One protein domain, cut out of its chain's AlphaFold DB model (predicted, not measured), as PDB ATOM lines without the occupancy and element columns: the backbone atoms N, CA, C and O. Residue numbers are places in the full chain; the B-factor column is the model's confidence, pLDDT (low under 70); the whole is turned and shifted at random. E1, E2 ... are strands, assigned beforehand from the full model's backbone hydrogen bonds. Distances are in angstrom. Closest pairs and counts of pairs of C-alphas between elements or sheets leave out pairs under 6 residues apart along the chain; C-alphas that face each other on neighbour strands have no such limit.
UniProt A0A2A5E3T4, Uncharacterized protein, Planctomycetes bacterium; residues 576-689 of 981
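This is residues 576 to 689 of the 981 residues of an uncharacterized protein of Planctomycetes bacterium (UniProt A0A2A5E3T4). Two twisted antiparallel sheets stand side by side and come nearest to each other at their edge strands E1 and E5, the first strand of each. The first sheet is the four-strand meander E1 E2 E3 E4, each strand the antiparallel neighbour of the one before; the second has five strands in the order E5 E6 E7 E9 E8, with the hairpin E8 and E9 at its far side. The printed part has 114 residues with nine named strands, E1 to E9 in chain order, and no named helix; its class is all strand, though only 46 residues are in named elements. It is compact, with a radius of gyration of the C-alphas of 14.1 A and spans of 42 by 34 by 23 A.

Find C-alpha 579 at (172.946, 277.845, 218.953), where E1 begins; it runs to residue 581. E2 is residues 588 to 591, E3 residues 604 to 608 over 12.8 A, and E4 residues 615 to 619 over 13.1 A. Look next at C-alpha 625 at (187.064, 273.887, 219.880), where E5 begins and runs to residue 630 over 14.3 A. E6 is residues 635 to 640 over 16.3 A, and E7 residues 646 to 651 over 17.2 A. E8 is residues 664 to 667, and E9 is residues 673 to 679, ending at C-alpha 679 at (196.315, 279.764, 211.004), 15.4 A from its start.

In the first sheet, look for N 580 and O 589 of the hairpin E1 and E2, 2.8 A apart and within hydrogen-bond range. The hairpin E2 and E3 has N 590 and O 606 at 2.9 A, and the hairpin E3 and E4 has N 605 and O 618 at 2.8 A. The closest C-alphas of E1 and E5 are those of Tyr 580 and Ala 629, 7.2 A apart, while E4 and E5 are apart. In the second sheet, E5 E6 E7 is a meander too: find N 626 and O 639 at 2.8 A, then N 638 and O 648 at 2.8 A. The pairing of E9 is staggered: residues 678 to 679 pair with E7, with N 678 and O 647 at 2.9 A, and residues 673 to 677 pair with E8, with N 677 and O 664 at 2.8 A. This sheet is strongly twisted, its C-alphas up to 6.5 A off their best plane.

The two C-alphas farthest apart are those of Asn 612 and Phe 683, at 43.1 A. The printed part has no cut. The links E2 to E3 and E7 to E8 are long, with 12 residues each. The mean pLDDT of the printed part is 84.3; look for values under 70 at residue 576, residues 593 to 600 and residues 683 to 689.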
ATOM      1  N   HIS A 576     178.165 278.840 227.837       65.56
ATOM      2  CA  HIS A 576     178.126 278.998 226.365       65.56
ATOM      3  C   HIS A 576     177.195 278.020 225.623       65.56
ATOM      4  O   HIS A 576     177.629 277.269 224.748       65.56
ATOM      5  N   GLN A 577     175.903 278.068 225.950       77.19
ATOM      6  CA  GLN A 577     174.850 277.338 225.244       77.19
ATOM      7  C   GLN A 577     174.499 278.019 223.910       77.19
ATOM      8  O   GLN A 577     173.371 278.467 223.699       77.19
ATOM      9  N   ARG A 578     175.503 278.151 223.030       85.50
ATOM     10  CA  ARG A 578     175.376 278.790 221.714       85.50
ATOM     11  C   ARG A 578     174.601 277.882 220.768       85.50
ATOM     12  O   ARG A 578     174.748 276.660 220.793       85.50
ATOM     13  N   LEU A 579     173.778 278.510 219.940       92.06
ATOM     14  CA  LEU A 579     172.946 277.845 218.953       92.06
ATOM     15  C   LEU A 579     173.561 278.027 217.566       92.06
ATOM     16  O   LEU A 579     174.018 279.117 217.234       92.06
ATOM     17  N   TYR A 580     173.516 276.976 216.756       94.62
ATOM     18  CA  TYR A 580     173.939 276.993 215.360       94.62
ATOM     19  C   TYR A 580     172.935 276.219 214.530       94.62
ATOM     20  O   TYR A 580     172.460 275.165 214.942       94.62
ATOM     21  N   VAL A 581     172.631 276.717 213.341       95.88
ATOM     22  CA  VAL A 581     171.759 276.022 212.400       95.88
ATOM     23  C   VAL A 581     172.591 275.662 211.186       95.88
ATOM     24  O   VAL A 581     173.248 276.527 210.612       95.88
ATOM     25  N   ASN A 582     172.564 274.391 210.793       94.94
ATOM     26  CA  ASN A 582     173.116 273.996 209.505       94.94
ATOM     27  C   ASN A 582     172.078 274.341 208.420       94.94
ATOM     28  O   ASN A 582     170.986 273.765 208.435       94.94
ATOM     29  N   PRO A 583     172.377 275.265 207.491       92.19
ATOM     30  CA  PRO A 583     171.402 275.741 206.511       92.19
ATOM     31  C   PRO A 583     171.008 274.663 205.494       92.19
ATOM     32  O   PRO A 583     169.860 274.642 205.053       92.19
ATOM     33  N   LYS A 584     171.919 273.733 205.171       91.25
ATOM     34  CA  LYS A 584     171.687 272.636 204.224       91.25
ATOM     35  C   LYS A 584     170.789 271.558 204.828       91.25
ATOM     36  O   LYS A 584     169.821 271.132 204.205       91.25
ATOM     37  N   THR A 585     171.089 271.114 206.049       91.31
ATOM     38  CA  THR A 585     170.336 270.022 206.698       91.31
ATOM     39  C   THR A 585     169.135 270.513 207.505       91.31
ATOM     40  O   THR A 585     168.287 269.706 207.887       91.31
ATOM     41  N   LYS A 586     169.049 271.826 207.765       92.12
ATOM     42  CA  LYS A 586     168.020 272.495 208.584       92.12
ATOM     43  C   LYS A 586     168.001 272.031 210.045       92.12
ATOM     44  O   LYS A 586     167.016 272.238 210.756       92.12
ATOM     45  N   LYS A 587     169.086 271.398 210.498       93.00
ATOM     46  CA  LYS A 587     169.232 270.883 211.859       93.00
ATOM     47  C   LYS A 587     169.793 271.947 212.794       93.00
ATOM     48  O   LYS A 587     170.648 272.744 212.401       93.00
ATOM     49  N   LEU A 588     169.311 271.929 214.033       95.94
ATOM     50  CA  LEU A 588     169.769 272.802 215.106       95.94
ATOM     51  C   LEU A 588     170.852 272.090 215.918       95.94
ATOM     52  O   LEU A 588     170.714 270.918 216.257       95.94
ATOM     53  N   TYR A 589     171.905 272.816 216.266       94.12
ATOM     54  CA  TYR A 589     172.994 272.351 217.107       94.12
ATOM     55  C   TYR A 589     173.158 273.293 218.288       94.12
ATOM     56  O   TYR A 589     173.175 274.514 218.142       94.12
ATOM     57  N   LEU A 590     173.306 272.704 219.464       89.50
ATOM     58  CA  LEU A 590     173.653 273.389 220.693       89.50
ATOM     59  C   LEU A 590     175.085 272.999 221.067       89.50
ATOM     60  O   LEU A 590     175.389 271.812 221.224       89.50
ATOM     61  N   THR A 591     175.964 273.984 221.240       84.06
ATOM     62  CA  THR A 591     177.242 273.747 221.920       84.06
ATOM     63  C   THR A 591     177.016 273.812 223.410       84.06
ATOM     64  O   THR A 591     176.297 274.676 223.897       84.06
ATOM     65  N   ASP A 592     177.650 272.923 224.151       70.19
ATOM     66  CA  ASP A 592     177.649 272.988 225.601       70.19
ATOM     67  C   ASP A 592     178.949 272.342 226.094       70.19
ATOM     68  O   ASP A 592     179.480 271.427 225.462       70.19
ATOM     69  N   LYS A 593     179.499 272.838 227.199       65.38
ATOM     70  CA  LYS A 593     180.784 272.384 227.713       65.38
ATOM     71  C   LYS A 593     180.691 270.941 228.229       65.38
ATOM     72  O   LYS A 593     179.818 270.598 229.028       65.38
ATOM     73  N   ASP A 594     181.679 270.126 227.862       55.78
ATOM     74  CA  ASP A 594     181.849 268.742 228.339       55.78
ATOM     75  C   ASP A 594     182.623 268.628 229.677       55.78
ATOM     76  O   ASP A 594     182.940 267.527 230.118       55.78
ATOM     77  N   GLY A 595     182.939 269.751 230.341       48.56
ATOM     78  CA  GLY A 595     183.751 269.814 231.569       48.56
ATOM     79  C   GLY A 595     183.391 270.982 232.505       48.56
ATOM     80  O   GLY A 595     182.316 271.565 232.398       48.56
ATOM     81  N   GLU A 596     184.295 271.340 233.428       42.97
ATOM     82  CA  GLU A 596     184.029 272.294 234.521       42.97
ATOM     83  C   GLU A 596     183.501 273.667 234.046       42.97
ATOM     84  O   GLU A 596     184.123 274.270 233.187       42.97
ATOM     85  N   VAL A 597     182.399 274.220 234.576       41.31
ATOM     86  CA  VAL A 597     181.877 275.518 234.094       41.31
ATOM     87  C   VAL A 597     182.912 276.629 234.231       41.31
ATOM     88  O   VAL A 597     183.668 276.693 235.193       41.31
ATOM     89  N   GLY A 598     182.934 277.470 233.204       41.31
ATOM     90  CA  GLY A 598     184.041 278.317 232.837       41.31
ATOM     91  C   GLY A 598     184.847 277.648 231.728       41.31
ATOM     92  O   GLY A 598     185.693 276.799 231.989       41.31
ATOM     93  N   GLY A 599     184.611 278.021 230.472       51.81
ATOM     94  CA  GLY A 599     185.373 277.539 229.319       51.81
ATOM     95  C   GLY A 599     184.492 277.532 228.086       51.81
ATOM     96  O   GLY A 599     183.432 276.923 228.147       51.81
ATOM     97  N   GLY A 600     184.906 278.191 227.004       59.59
ATOM     98  CA  GLY A 600     184.170 278.208 225.743       59.59
ATOM     99  C   GLY A 600     184.448 277.024 224.847       59.59
ATOM    100  O   GLY A 600     183.894 276.990 223.764       59.59
ATOM    101  N   THR A 601     185.261 276.056 225.281       76.75
ATOM    102  CA  THR A 601     185.589 274.912 224.443       76.75
ATOM    103  C   THR A 601     184.658 273.717 224.624       76.75
ATOM    104  O   THR A 601     184.285 273.364 225.744       76.75
ATOM    105  N   PHE A 602     184.318 273.063 223.520       80.88
ATOM    106  CA  PHE A 602     183.486 271.868 223.439       80.88
ATOM    107  C   PHE A 602     184.167 270.808 222.560       80.88
ATOM    108  O   PHE A 602     185.074 271.101 221.778       80.88
ATOM    109  N   GLN A 603     183.764 269.551 222.737       84.56
ATOM    110  CA  GLN A 603     184.186 268.415 221.901       84.56
ATOM    111  C   GLN A 603     182.983 267.600 221.400       84.56
ATOM    112  O   GLN A 603     183.144 266.637 220.651       84.56
ATOM    113  N   ASN A 604     181.775 267.996 221.802       86.06
ATOM    114  CA  ASN A 604     180.518 267.434 221.349       86.06
ATOM    115  C   ASN A 604     179.531 268.554 221.022       86.06
ATOM    116  O   ASN A 604     179.511 269.601 221.671       86.06
ATOM    117  N   LEU A 605     178.677 268.281 220.045       89.38
ATOM    118  CA  LEU A 605     177.479 269.050 219.748       89.38
ATOM    119  C   LEU A 605     176.252 268.268 220.201       89.38
ATOM    120  O   LEU A 605     176.253 267.035 220.219       89.38
ATOM    121  N   TRP A 606     175.191 268.991 220.530       88.56
ATOM    122  CA  TRP A 606     173.870 268.422 220.764       88.56
ATOM    123  C   TRP A 606     173.003 268.787 219.570       88.56
ATOM    124  O   TRP A 606     172.554 269.925 219.447       88.56
ATOM    125  N   GLU A 607     172.846 267.842 218.649       92.75
ATOM    126  CA  GLU A 607     171.923 267.985 217.529       92.75
ATOM    127  C   GLU A 607     170.499 267.846 218.056       92.75
ATOM    128  O   GLU A 607     170.205 266.895 218.776       92.75
ATOM    129  N   ILE A 608     169.632 268.784 217.699       91.81
ATOM    130  CA  ILE A 608     168.225 268.808 218.082       91.81
ATOM    131  C   ILE A 608     167.402 268.730 216.801       91.81
ATOM    132  O   ILE A 608     167.522 269.574 215.906       91.81
ATOM    133  N   ASN A 609     166.550 267.715 216.714       90.56
ATOM    134  CA  ASN A 609     165.566 267.598 215.658       90.56
ATOM    135  C   ASN A 609     164.442 268.608 215.914       90.56
ATOM    136  O   ASN A 609     163.681 268.509 216.871       90.56
ATOM    137  N   THR A 610     164.323 269.598 215.038       90.81
ATOM    138  CA  THR A 610     163.381 270.715 215.191       90.81
ATOM    139  C   THR A 610     161.924 270.318 214.929       90.81
ATOM    140  O   THR A 610     161.011 271.086 215.227       90.81
ATOM    141  N   LYS A 611     161.673 269.117 214.390       88.38
ATOM    142  CA  LYS A 611     160.312 268.610 214.170       88.38
ATOM    143  C   LYS A 611     159.735 267.977 215.432       88.38
ATOM    144  O   LYS A 611     158.650 268.381 215.840       88.38
ATOM    145  N   ASN A 612     160.454 267.023 216.025       87.00
ATOM    146  CA  ASN A 612     159.968 266.193 217.133       87.00
ATOM    147  C   ASN A 612     160.689 266.429 218.474       87.00
ATOM    148  O   ASN A 612     160.242 265.897 219.480       87.00
ATOM    149  N   GLY A 613     161.755 267.234 218.501       86.88
ATOM    150  CA  GLY A 613     162.514 267.589 219.703       86.88
ATOM    151  C   GLY A 613     163.586 266.592 220.133       86.88
ATOM    152  O   GLY A 613     164.295 266.887 221.098       86.88
ATOM    153  N   ASP A 614     163.758 265.477 219.416       86.94
ATOM    154  CA  ASP A 614     164.779 264.477 219.730       86.94
ATOM    155  C   ASP A 614     166.171 265.101 219.735       86.94
ATOM    156  O   ASP A 614     166.515 265.935 218.890       86.94
ATOM    157  N   VAL A 615     167.002 264.663 220.673       85.81
ATOM    158  CA  VAL A 615     168.361 265.178 220.836       85.81
ATOM    159  C   VAL A 615     169.344 264.055 220.555       85.81
ATOM    160  O   VAL A 615     169.141 262.931 220.977       85.81
ATOM    161  N   ARG A 616     170.476 264.322 219.915       87.19
ATOM    162  CA  ARG A 616     171.579 263.355 219.903       87.19
ATOM    163  C   ARG A 616     172.915 264.032 220.104       87.19
ATOM    164  O   ARG A 616     173.149 265.154 219.658       87.19
ATOM    165  N   LYS A 617     173.809 263.319 220.777       87.88
ATOM    166  CA  LYS A 617     175.199 263.732 220.935       87.88
ATOM    167  C   LYS A 617     175.946 263.478 219.625       87.88
ATOM    168  O   LYS A 617     175.901 262.369 219.101       87.88
ATOM    169  N   VAL A 618     176.648 264.486 219.123       90.88
ATOM    170  CA  VAL A 618     177.491 264.401 217.927       90.88
ATOM    171  C   VAL A 618     178.932 264.730 218.331       90.88
ATOM    172  O   VAL A 618     179.221 265.891 218.627       90.88
ATOM    173  N   PRO A 619     179.840 263.741 218.389       90.69
ATOM    174  CA  PRO A 619     181.256 263.995 218.636       90.69
ATOM    175  C   PRO A 619     181.855 264.786 217.471       90.69
ATOM    176  O   PRO A 619     181.522 264.515 216.318       90.69
ATOM    177  N   ILE A 620     182.748 265.733 217.759       91.88
ATOM    178  CA  ILE A 620     183.485 266.475 216.721       91.88
ATOM    179  C   ILE A 620     184.927 265.944 216.607       91.88
ATOM    180  O   ILE A 620     185.456 265.419 217.598       91.88
ATOM    181  N   PRO A 621     185.603 266.105 215.453       90.88
ATOM    182  CA  PRO A 621     186.938 265.545 215.214       90.88
ATOM    183  C   PRO A 621     188.067 266.253 215.985       90.88
ATOM    184  O   PRO A 621     189.149 265.699 216.119       90.88
ATOM    185  N   LEU A 622     187.817 267.438 216.556       88.75
ATOM    186  CA  LEU A 622     188.842 268.282 217.188       88.75
ATOM    187  C   LEU A 622     188.644 268.479 218.691       88.75
ATOM    188  O   LEU A 622     187.528 268.686 219.168       88.75
ATOM    189  N   LEU A 623     189.723 268.448 219.478       85.81
ATOM    190  CA  LEU A 623     189.663 268.807 220.902       85.81
ATOM    191  C   LEU A 623     189.765 270.325 221.101       85.81
ATOM    192  O   LEU A 623     190.443 271.011 220.348       85.81
ATOM    193  N   SER A 624     189.193 270.858 222.183       80.75
ATOM    194  CA  SER A 624     189.354 272.277 222.555       80.75
ATOM    195  C   SER A 624     188.832 273.280 221.504       80.75
ATOM    196  O   SER A 624     189.433 274.339 221.317       80.75
ATOM    197  N   VAL A 625     187.723 272.966 220.826       87.38
ATOM    198  CA  VAL A 625     187.064 273.887 219.880       87.38
ATOM    199  C   VAL A 625     186.264 274.923 220.652       87.38
ATOM    200  O   VAL A 625     185.410 274.519 221.422       87.38
ATOM    201  N   GLU A 626     186.516 276.220 220.473       85.25
ATOM    202  CA  GLU A 626     185.834 277.302 221.210       85.25
ATOM    203  C   GLU A 626     184.615 277.884 220.497       85.25
ATOM    204  O   GLU A 626     183.690 278.369 221.146       85.25
ATOM    205  N   ASP A 627     184.611 277.850 219.169       88.44
ATOM    206  CA  ASP A 627     183.545 278.420 218.354       88.44
ATOM    207  C   ASP A 627     183.347 277.593 217.088       88.44
ATOM    208  O   ASP A 627     184.262 276.884 216.650       88.44
ATOM    209  N   MET A 628     182.163 277.702 216.490       93.25
ATOM    210  CA  MET A 628     181.870 277.085 215.198       93.25
ATOM    211  C   MET A 628     181.048 278.005 214.291       93.25
ATOM    212  O   MET A 628     180.446 278.967 214.749       93.25
ATOM    213  N   ALA A 629     181.021 277.707 212.996       95.25
ATOM    214  CA  ALA A 629     180.156 278.368 212.026       95.25
ATOM    215  C   ALA A 629     179.809 277.393 210.895       95.25
ATOM    216  O   ALA A 629     180.576 276.468 210.620       95.25
ATOM    217  N   PHE A 630     178.667 277.614 210.248       95.94
ATOM    218  CA  PHE A 630     178.295 276.927 209.014       95.94
ATOM    219  C   PHE A 630     178.348 277.900 207.843       95.94
ATOM    220  O   PHE A 630     177.894 279.040 207.969       95.94
ATOM    221  N   ASP A 631     178.860 277.443 206.704       93.94
ATOM    222  CA  ASP A 631     178.638 278.130 205.434       93.94
ATOM    223  C   ASP A 631     177.309 277.681 204.791       93.94
ATOM    224  O   ASP A 631     176.624 276.782 205.287       93.94
ATOM    225  N   GLN A 632     176.933 278.301 203.669       89.62
ATOM    226  CA  GLN A 632     175.687 277.964 202.966       89.62
ATOM    227  C   GLN A 632     175.657 276.551 202.354       89.62
ATOM    228  O   GLN A 632     174.570 276.035 202.109       89.62
ATOM    229  N   ASP A 633     176.815 275.913 202.152       89.75
ATOM    230  CA  ASP A 633     176.893 274.539 201.634       89.75
ATOM    231  C   ASP A 633     176.825 273.507 202.777       89.75
ATOM    232  O   ASP A 633     176.854 272.297 202.545       89.75
ATOM    233  N   GLY A 634     176.708 273.971 204.026       93.12
ATOM    234  CA  GLY A 634     176.646 273.129 205.214       93.12
ATOM    235  C   GLY A 634     178.009 272.625 205.688       93.12
ATOM    236  O   GLY A 634     178.039 271.725 206.533       93.12
ATOM    237  N   LEU A 635     179.119 273.186 205.188       95.81
ATOM    238  CA  LEU A 635     180.445 272.929 205.744       95.81
ATOM    239  C   LEU A 635     180.530 273.529 207.142       95.81
ATOM    240  O   LEU A 635     180.103 274.660 207.380       95.81
ATOM    241  N   VAL A 636     181.106 272.767 208.066       97.31
ATOM    242  CA  VAL A 636     181.312 273.198 209.445       97.31
ATOM    243  C   VAL A 636     182.742 273.667 209.637       97.31
ATOM    244  O   VAL A 636     183.681 272.950 209.315       97.31
ATOM    245  N   TYR A 637     182.900 274.857 210.202       97.69
ATOM    246  CA  TYR A 637     184.180 275.469 210.528       97.69
ATOM    247  C   TYR A 637     184.340 275.411 212.040       97.69
ATOM    248  O   TYR A 637     183.456 275.857 212.767       97.69
ATOM    249  N   LEU A 638     185.444 274.845 212.519       94.94
ATOM    250  CA  LEU A 638     185.726 274.632 213.935       94.94
ATOM    251  C   LEU A 638     186.971 275.424 214.332       94.94
ATOM    252  O   LEU A 638     188.055 275.199 213.789       94.94
ATOM    253  N   ARG A 639     186.829 276.333 215.300       91.25
ATOM    254  CA  ARG A 639     187.925 277.178 215.785       91.25
ATOM    255  C   ARG A 639     188.584 276.585 217.023       91.25
ATOM    256  O   ARG A 639     187.965 276.516 218.082       91.25
ATOM    257  N   GLN A 640     189.864 276.242 216.926       87.31
ATOM    258  CA  GLN A 640     190.690 275.869 218.073       87.31
ATOM    259  C   GLN A 640     191.477 277.071 218.600       87.31
ATOM    260  O   GLN A 640     192.049 277.857 217.842       87.31
ATOM    261  N   ILE A 641     191.525 277.192 219.924       77.06
ATOM    262  CA  ILE A 641     192.164 278.312 220.630       77.06
ATOM    263  C   ILE A 641     193.477 277.874 221.304       77.06
ATOM    264  O   ILE A 641     194.026 276.815 220.985       77.06
ATOM    265  N   ASP A 642     193.998 278.687 222.229       70.31
ATOM    266  CA  ASP A 642     195.255 278.454 222.958       70.31
ATOM    267  C   ASP A 642     196.439 278.231 222.000       70.31
ATOM    268  O   ASP A 642     196.599 278.982 221.047       70.31
ATOM    269  N   ASN A 643     197.273 277.207 222.211       70.06
ATOM    270  CA  ASN A 643     198.430 276.922 221.359       70.06
ATOM    271  C   ASN A 643     198.072 276.505 219.919       70.06
ATOM    272  O   ASN A 643     198.945 276.588 219.070       70.06
ATOM    273  N   ALA A 644     196.836 276.065 219.636       78.81
ATOM    274  CA  ALA A 644     196.468 275.580 218.300       78.81
ATOM    275  C   ALA A 644     196.151 276.720 217.315       78.81
ATOM    276  O   ALA A 644     196.537 276.636 216.159       78.81
ATOM    277  N   ARG A 645     195.476 277.787 217.779       82.81
ATOM    278  CA  ARG A 645     195.250 279.054 217.046       82.81
ATOM    279  C   ARG A 645     194.798 278.891 215.590       82.81
ATOM    280  O   ARG A 645     195.367 279.518 214.705       82.81
ATOM    281  N   ARG A 646     193.798 278.061 215.313       89.75
ATOM    282  CA  ARG A 646     193.468 277.705 213.926       89.75
ATOM    283  C   ARG A 646     191.992 277.452 213.699       89.75
ATOM    284  O   ARG A 646     191.244 277.221 214.650       89.75
ATOM    285  N   VAL A 647     191.599 277.449 212.432       94.88
ATOM    286  CA  VAL A 647     190.288 276.989 211.974       94.88
ATOM    287  C   VAL A 647     190.462 275.825 211.011       94.88
ATOM    288  O   VAL A 647     191.221 275.905 210.048       94.88
ATOM    289  N   VAL A 648     189.719 274.751 211.251       96.19
ATOM    290  CA  VAL A 648     189.638 273.600 210.343       96.19
ATOM    291  C   VAL A 648     188.190 273.446 209.910       96.19
ATOM    292  O   VAL A 648     187.283 273.687 210.713       96.19
ATOM    293  N   ARG A 649     187.959 273.067 208.654       96.31
ATOM    294  CA  ARG A 649     186.611 272.889 208.112       96.31
ATOM    295  C   ARG A 649     186.374 271.452 207.659       96.31
ATOM    296  O   ARG A 649     187.279 270.792 207.159       96.31
ATOM    297  N   TYR A 650     185.147 270.981 207.840       96.88
ATOM    298  CA  TYR A 650     184.750 269.602 207.576       96.88
ATOM    299  C   TYR A 650     183.418 269.550 206.831       96.88
ATOM    300  O   TYR A 650     182.548 270.406 207.021       96.88
ATOM    301  N   ASN A 651     183.217 268.493 206.048       95.88
ATOM    302  CA  ASN A 651     181.873 268.041 205.716       95.88
ATOM    303  C   ASN A 651     181.294 267.336 206.948       95.88
ATOM    304  O   ASN A 651     181.826 266.326 207.398       95.88
ATOM    305  N   MET A 652     180.209 267.865 207.511       92.88
ATOM    306  CA  MET A 652     179.644 267.347 208.760       92.88
ATOM    307  C   MET A 652     178.966 265.973 208.616       92.88
ATOM    308  O   MET A 652     178.779 265.287 209.618       92.88
ATOM    309  N   GLU A 653     178.590 265.554 207.403       90.75
ATOM    310  CA  GLU A 653     177.912 264.268 207.171       90.75
ATOM    311  C   GLU A 653     178.832 263.079 207.489       90.75
ATOM    312  O   GLU A 653     178.389 262.093 208.073       90.75
ATOM    313  N   ASN A 654     180.118 263.196 207.154       93.00
ATOM    314  CA  ASN A 654     181.122 262.144 207.335       93.00
ATOM    315  C   ASN A 654     182.372 262.607 208.102       93.00
ATOM    316  O   ASN A 654     183.313 261.835 208.251       93.00
ATOM    317  N   TRP A 655     182.396 263.859 208.569       94.38
ATOM    318  CA  TRP A 655     183.558 264.510 209.180       94.38
ATOM    319  C   TRP A 655     184.831 264.442 208.329       94.38
ATOM    320  O   TRP A 655     185.936 264.518 208.862       94.38
ATOM    321  N   ARG A 656     184.694 264.347 206.999       95.56
ATOM    322  CA  ARG A 656     185.831 264.457 206.085       95.56
ATOM    323  C   ARG A 656     186.325 265.897 206.089       95.56
ATOM    324  O   ARG A 656     185.542 266.825 205.874       95.56
ATOM    325  N   GLU A 657     187.616 266.075 206.342       96.00
ATOM    326  CA  GLU A 657     188.263 267.383 206.278       96.00
ATOM    327  C   GLU A 657     188.166 267.963 204.859       96.00
ATOM    328  O   GLU A 657     188.280 267.235 203.870       96.00
ATOM    329  N   VAL A 658     187.937 269.274 204.760       96.44
ATOM    330  CA  VAL A 658     187.971 270.020 203.496       96.44
ATOM    331  C   VAL A 658     189.183 270.957 203.540       96.44
ATOM    332  O   VAL A 658     189.099 272.010 204.180       96.44
ATOM    333  N   PRO A 659     190.304 270.602 202.885       95.56
ATOM    334  CA  PRO A 659     191.554 271.348 202.996       95.56
ATOM    335  C   PRO A 659     191.419 272.824 202.611       95.56
ATOM    336  O   PRO A 659     190.584 273.189 201.779       95.56
ATOM    337  N   TRP A 660     192.235 273.682 203.219       95.50
ATOM    338  CA  TRP A 660     192.440 275.056 202.766       95.50
ATOM    339  C   TRP A 660     193.564 275.111 201.732       95.50
ATOM    340  O   TRP A 660     194.615 274.508 201.944       95.50
ATOM    341  N   ASP A 661     193.381 275.894 200.672       94.44
ATOM    342  CA  ASP A 661     194.410 276.106 199.646       94.44
ATOM    343  C   ASP A 661     195.640 276.826 200.232       94.44
ATOM    344  O   ASP A 661     196.767 276.572 199.826       94.44
ATOM    345  N   TYR A 662     195.417 277.714 201.211       87.81
ATOM    346  CA  TYR A 662     196.454 278.481 201.919       87.81
ATOM    347  C   TYR A 662     196.647 278.028 203.379       87.81
ATOM    348  O   TYR A 662     197.084 278.814 204.222       87.81
ATOM    349  N   GLY A 663     196.252 276.798 203.717       88.25
ATOM    350  CA  GLY A 663     196.408 276.271 205.073       88.25
ATOM    351  C   GLY A 663     197.728 275.541 205.298       88.25
ATOM    352  O   GLY A 663     198.516 275.334 204.380       88.25
ATOM    353  N   SER A 664     197.954 275.149 206.548       89.56
ATOM    354  CA  SER A 664     199.120 274.373 206.968       89.56
ATOM    355  C   SER A 664     198.719 273.069 207.648       89.56
ATOM    356  O   SER A 664     197.752 273.022 208.423       89.56
ATOM    357  N   GLU A 665     199.493 272.021 207.373       92.81
ATOM    358  CA  GLU A 665     199.410 270.730 208.055       92.81
ATOM    359  C   GLU A 665     199.683 270.878 209.551       92.81
ATOM    360  O   GLU A 665     200.479 271.718 209.992       92.81
ATOM    361  N   ALA A 666     199.024 270.048 210.356       90.06
ATOM    362  CA  ALA A 666     199.269 270.003 211.786       90.06
ATOM    363  C   ALA A 666     198.767 268.701 212.425       90.06
ATOM    364  O   ALA A 666     198.137 267.862 211.794       90.06
ATOM    365  N   LYS A 667     198.981 268.572 213.737       89.25
ATOM    366  CA  LYS A 667     198.352 267.535 214.565       89.25
ATOM    367  C   LYS A 667     197.260 268.131 215.453       89.25
ATOM    368  O   LYS A 667     197.392 269.246 215.982       89.25
ATOM    369  N   ASP A 668     196.160 267.409 215.630       87.12
ATOM    370  CA  ASP A 668     195.193 267.680 216.689       87.12
ATOM    371  C   ASP A 668     195.782 267.336 218.061       87.12
ATOM    372  O   ASP A 668     196.672 266.501 218.197       87.12
ATOM    373  N   ARG A 669     195.239 267.945 219.118       75.38
ATOM    374  CA  ARG A 669     195.617 267.606 220.497       75.38
ATOM    375  C   ARG A 669     195.298 266.155 220.874       75.38
ATOM    376  O   ARG A 669     195.871 265.664 221.838       75.38
ATOM    377  N   ARG A 670     194.395 265.479 220.151       81.75
ATOM    378  CA  ARG A 670     194.134 264.034 220.284       81.75
ATOM    379  C   ARG A 670     195.135 263.162 219.516       81.75
ATOM    380  O   ARG A 670     195.037 261.947 219.610       81.75
ATOM    381  N   GLY A 671     196.051 263.755 218.750       81.56
ATOM    382  CA  GLY A 671     197.035 263.048 217.925       81.56
ATOM    383  C   GLY A 671     196.609 262.785 216.475       81.56
ATOM    384  O   GLY A 671     197.436 262.318 215.697       81.56
ATOM    385  N   GLY A 672     195.366 263.104 216.096       86.69
ATOM    386  CA  GLY A 672     194.886 262.964 214.715       86.69
ATOM    387  C   GLY A 672     195.558 263.947 213.752       86.69
ATOM    388  O   GLY A 672     195.894 265.066 214.147       86.69
ATOM    389  N   ASP A 673     195.747 263.527 212.504       92.25
ATOM    390  CA  ASP A 673     196.260 264.382 211.432       92.25
ATOM    391  C   ASP A 673     195.257 265.460 211.030       92.25
ATOM    392  O   ASP A 673     194.050 265.225 211.004       92.25
ATOM    393  N   ILE A 674     195.779 266.649 210.733       94.00
ATOM    394  CA  ILE A 674     195.048 267.750 210.115       94.00
ATOM    395  C   ILE A 674     195.772 268.080 208.818       94.00
ATOM    396  O   ILE A 674     196.921 268.523 208.851       94.00
ATOM    397  N   ILE A 675     195.086 267.852 207.699       94.50
ATOM    398  CA  ILE A 675     195.646 267.964 206.347       94.50
ATOM    399  C   ILE A 675     195.945 269.430 206.023       94.50
ATOM    400  O   ILE A 675     196.965 269.755 205.433       94.50
ATOM    401  N   SER A 676     195.054 270.341 206.400       94.12
ATOM    402  CA  SER A 676     195.220 271.763 206.152       94.12
ATOM    403  C   SER A 676     194.348 272.590 207.093       94.12
ATOM    404  O   SER A 676     193.118 272.519 207.098       94.12
ATOM    405  N   SER A 677     194.998 273.428 207.897       93.19
ATOM    406  CA  SER A 677     194.355 274.334 208.845       93.19
ATOM    407  C   SER A 677     194.654 275.796 208.539       93.19
ATOM    408  O   SER A 677     195.765 276.154 208.161       93.19
ATOM    409  N   LEU A 678     193.659 276.662 208.731       93.38
ATOM    410  CA  LEU A 678     193.840 278.102 208.613       93.38
ATOM    411  C   LEU A 678     194.424 278.648 209.914       93.38
ATOM    412  O   LEU A 678     193.746 278.649 210.945       93.38
ATOM    413  N   GLN A 679     195.656 279.144 209.860       88.62
ATOM    414  CA  GLN A 679     196.315 279.764 211.004       88.62
ATOM    415  C   GLN A 679     195.683 281.126 211.327       88.62
ATOM    416  O   GLN A 679     195.603 282.017 210.483       88.62
ATOM    417  N   VAL A 680     195.257 281.312 212.578       86.81
ATOM    418  CA  VAL A 680     194.706 282.580 213.071       86.81
ATOM    419  C   VAL A 680     195.832 283.404 213.711       86.81
ATOM    420  O   VAL A 680     196.498 282.900 214.628       86.81
ATOM    421  N   PRO A 681     196.043 284.664 213.286       79.06
ATOM    422  CA  PRO A 681     197.049 285.571 213.831       79.06
ATOM    423  C   PRO A 681     196.612 286.108 215.204       79.06
ATOM    424  O   PRO A 681     196.216 287.258 215.357       79.06
ATOM    425  N   GLN A 682     196.646 285.245 216.221       74.00
ATOM    426  CA  GLN A 682     196.228 285.565 217.588       74.00
ATOM    427  C   GLN A 682     197.344 285.316 218.610       74.00
ATOM    428  O   GLN A 682     198.232 284.479 218.413       74.00
ATOM    429  N   PHE A 683     197.277 286.007 219.746       68.38
ATOM    430  CA  PHE A 683     198.206 285.804 220.853       68.38
ATOM    431  C   PHE A 683     197.951 284.474 221.590       68.38
ATOM    432  O   PHE A 683     196.810 284.080 221.833       68.38
ATOM    433  N   GLY A 684     199.035 283.770 221.939       55.66
ATOM    434  CA  GLY A 684     199.007 282.350 222.308       55.66
ATOM    435  C   GLY A 684     198.543 281.975 223.700       55.66
ATOM    436  O   GLY A 684     197.951 280.910 223.878       55.66
ATOM    437  N   ALA A 685     198.757 282.846 224.682       53.81
ATOM    438  CA  ALA A 685     197.895 282.807 225.843       53.81
ATOM    439  C   ALA A 685     196.586 283.399 225.335       53.81
ATOM    440  O   ALA A 685     196.525 284.608 225.096       53.81
ATOM    441  N   GLY A 686     195.568 282.557 225.116       53.03
ATOM    442  CA  GLY A 686     194.207 283.045 224.899       53.03
ATOM    443  C   GLY A 686     193.880 284.121 225.935       53.03
ATOM    444  O   GLY A 686     194.593 284.281 226.926       53.03
ATOM    445  N   THR A 687     192.808 284.876 225.740       56.28
ATOM    446  CA  THR A 687     192.508 286.074 226.546       56.28
ATOM    447  C   THR A 687     192.405 285.857 228.068       56.28
ATOM    448  O   THR A 687     191.987 286.773 228.754       56.28
ATOM    449  N   GLY A 688     192.667 284.664 228.620       49.28
ATOM    450  CA  GLY A 688     192.388 284.245 229.997       49.28
ATOM    451  C   GLY A 688     190.893 284.151 230.288       49.28
ATOM    452  O   GLY A 688     190.478 283.567 231.289       49.28
ATOM    453  N   TRP A 689     190.089 284.681 229.369       56.97
ATOM    454  CA  TRP A 689     188.651 284.647 229.313       56.97
ATOM    455  C   TRP A 689     188.227 283.576 228.324       56.97
ATOM    456  O   TRP A 689     188.904 283.232 227.358       56.97
TER     457      TRP A 689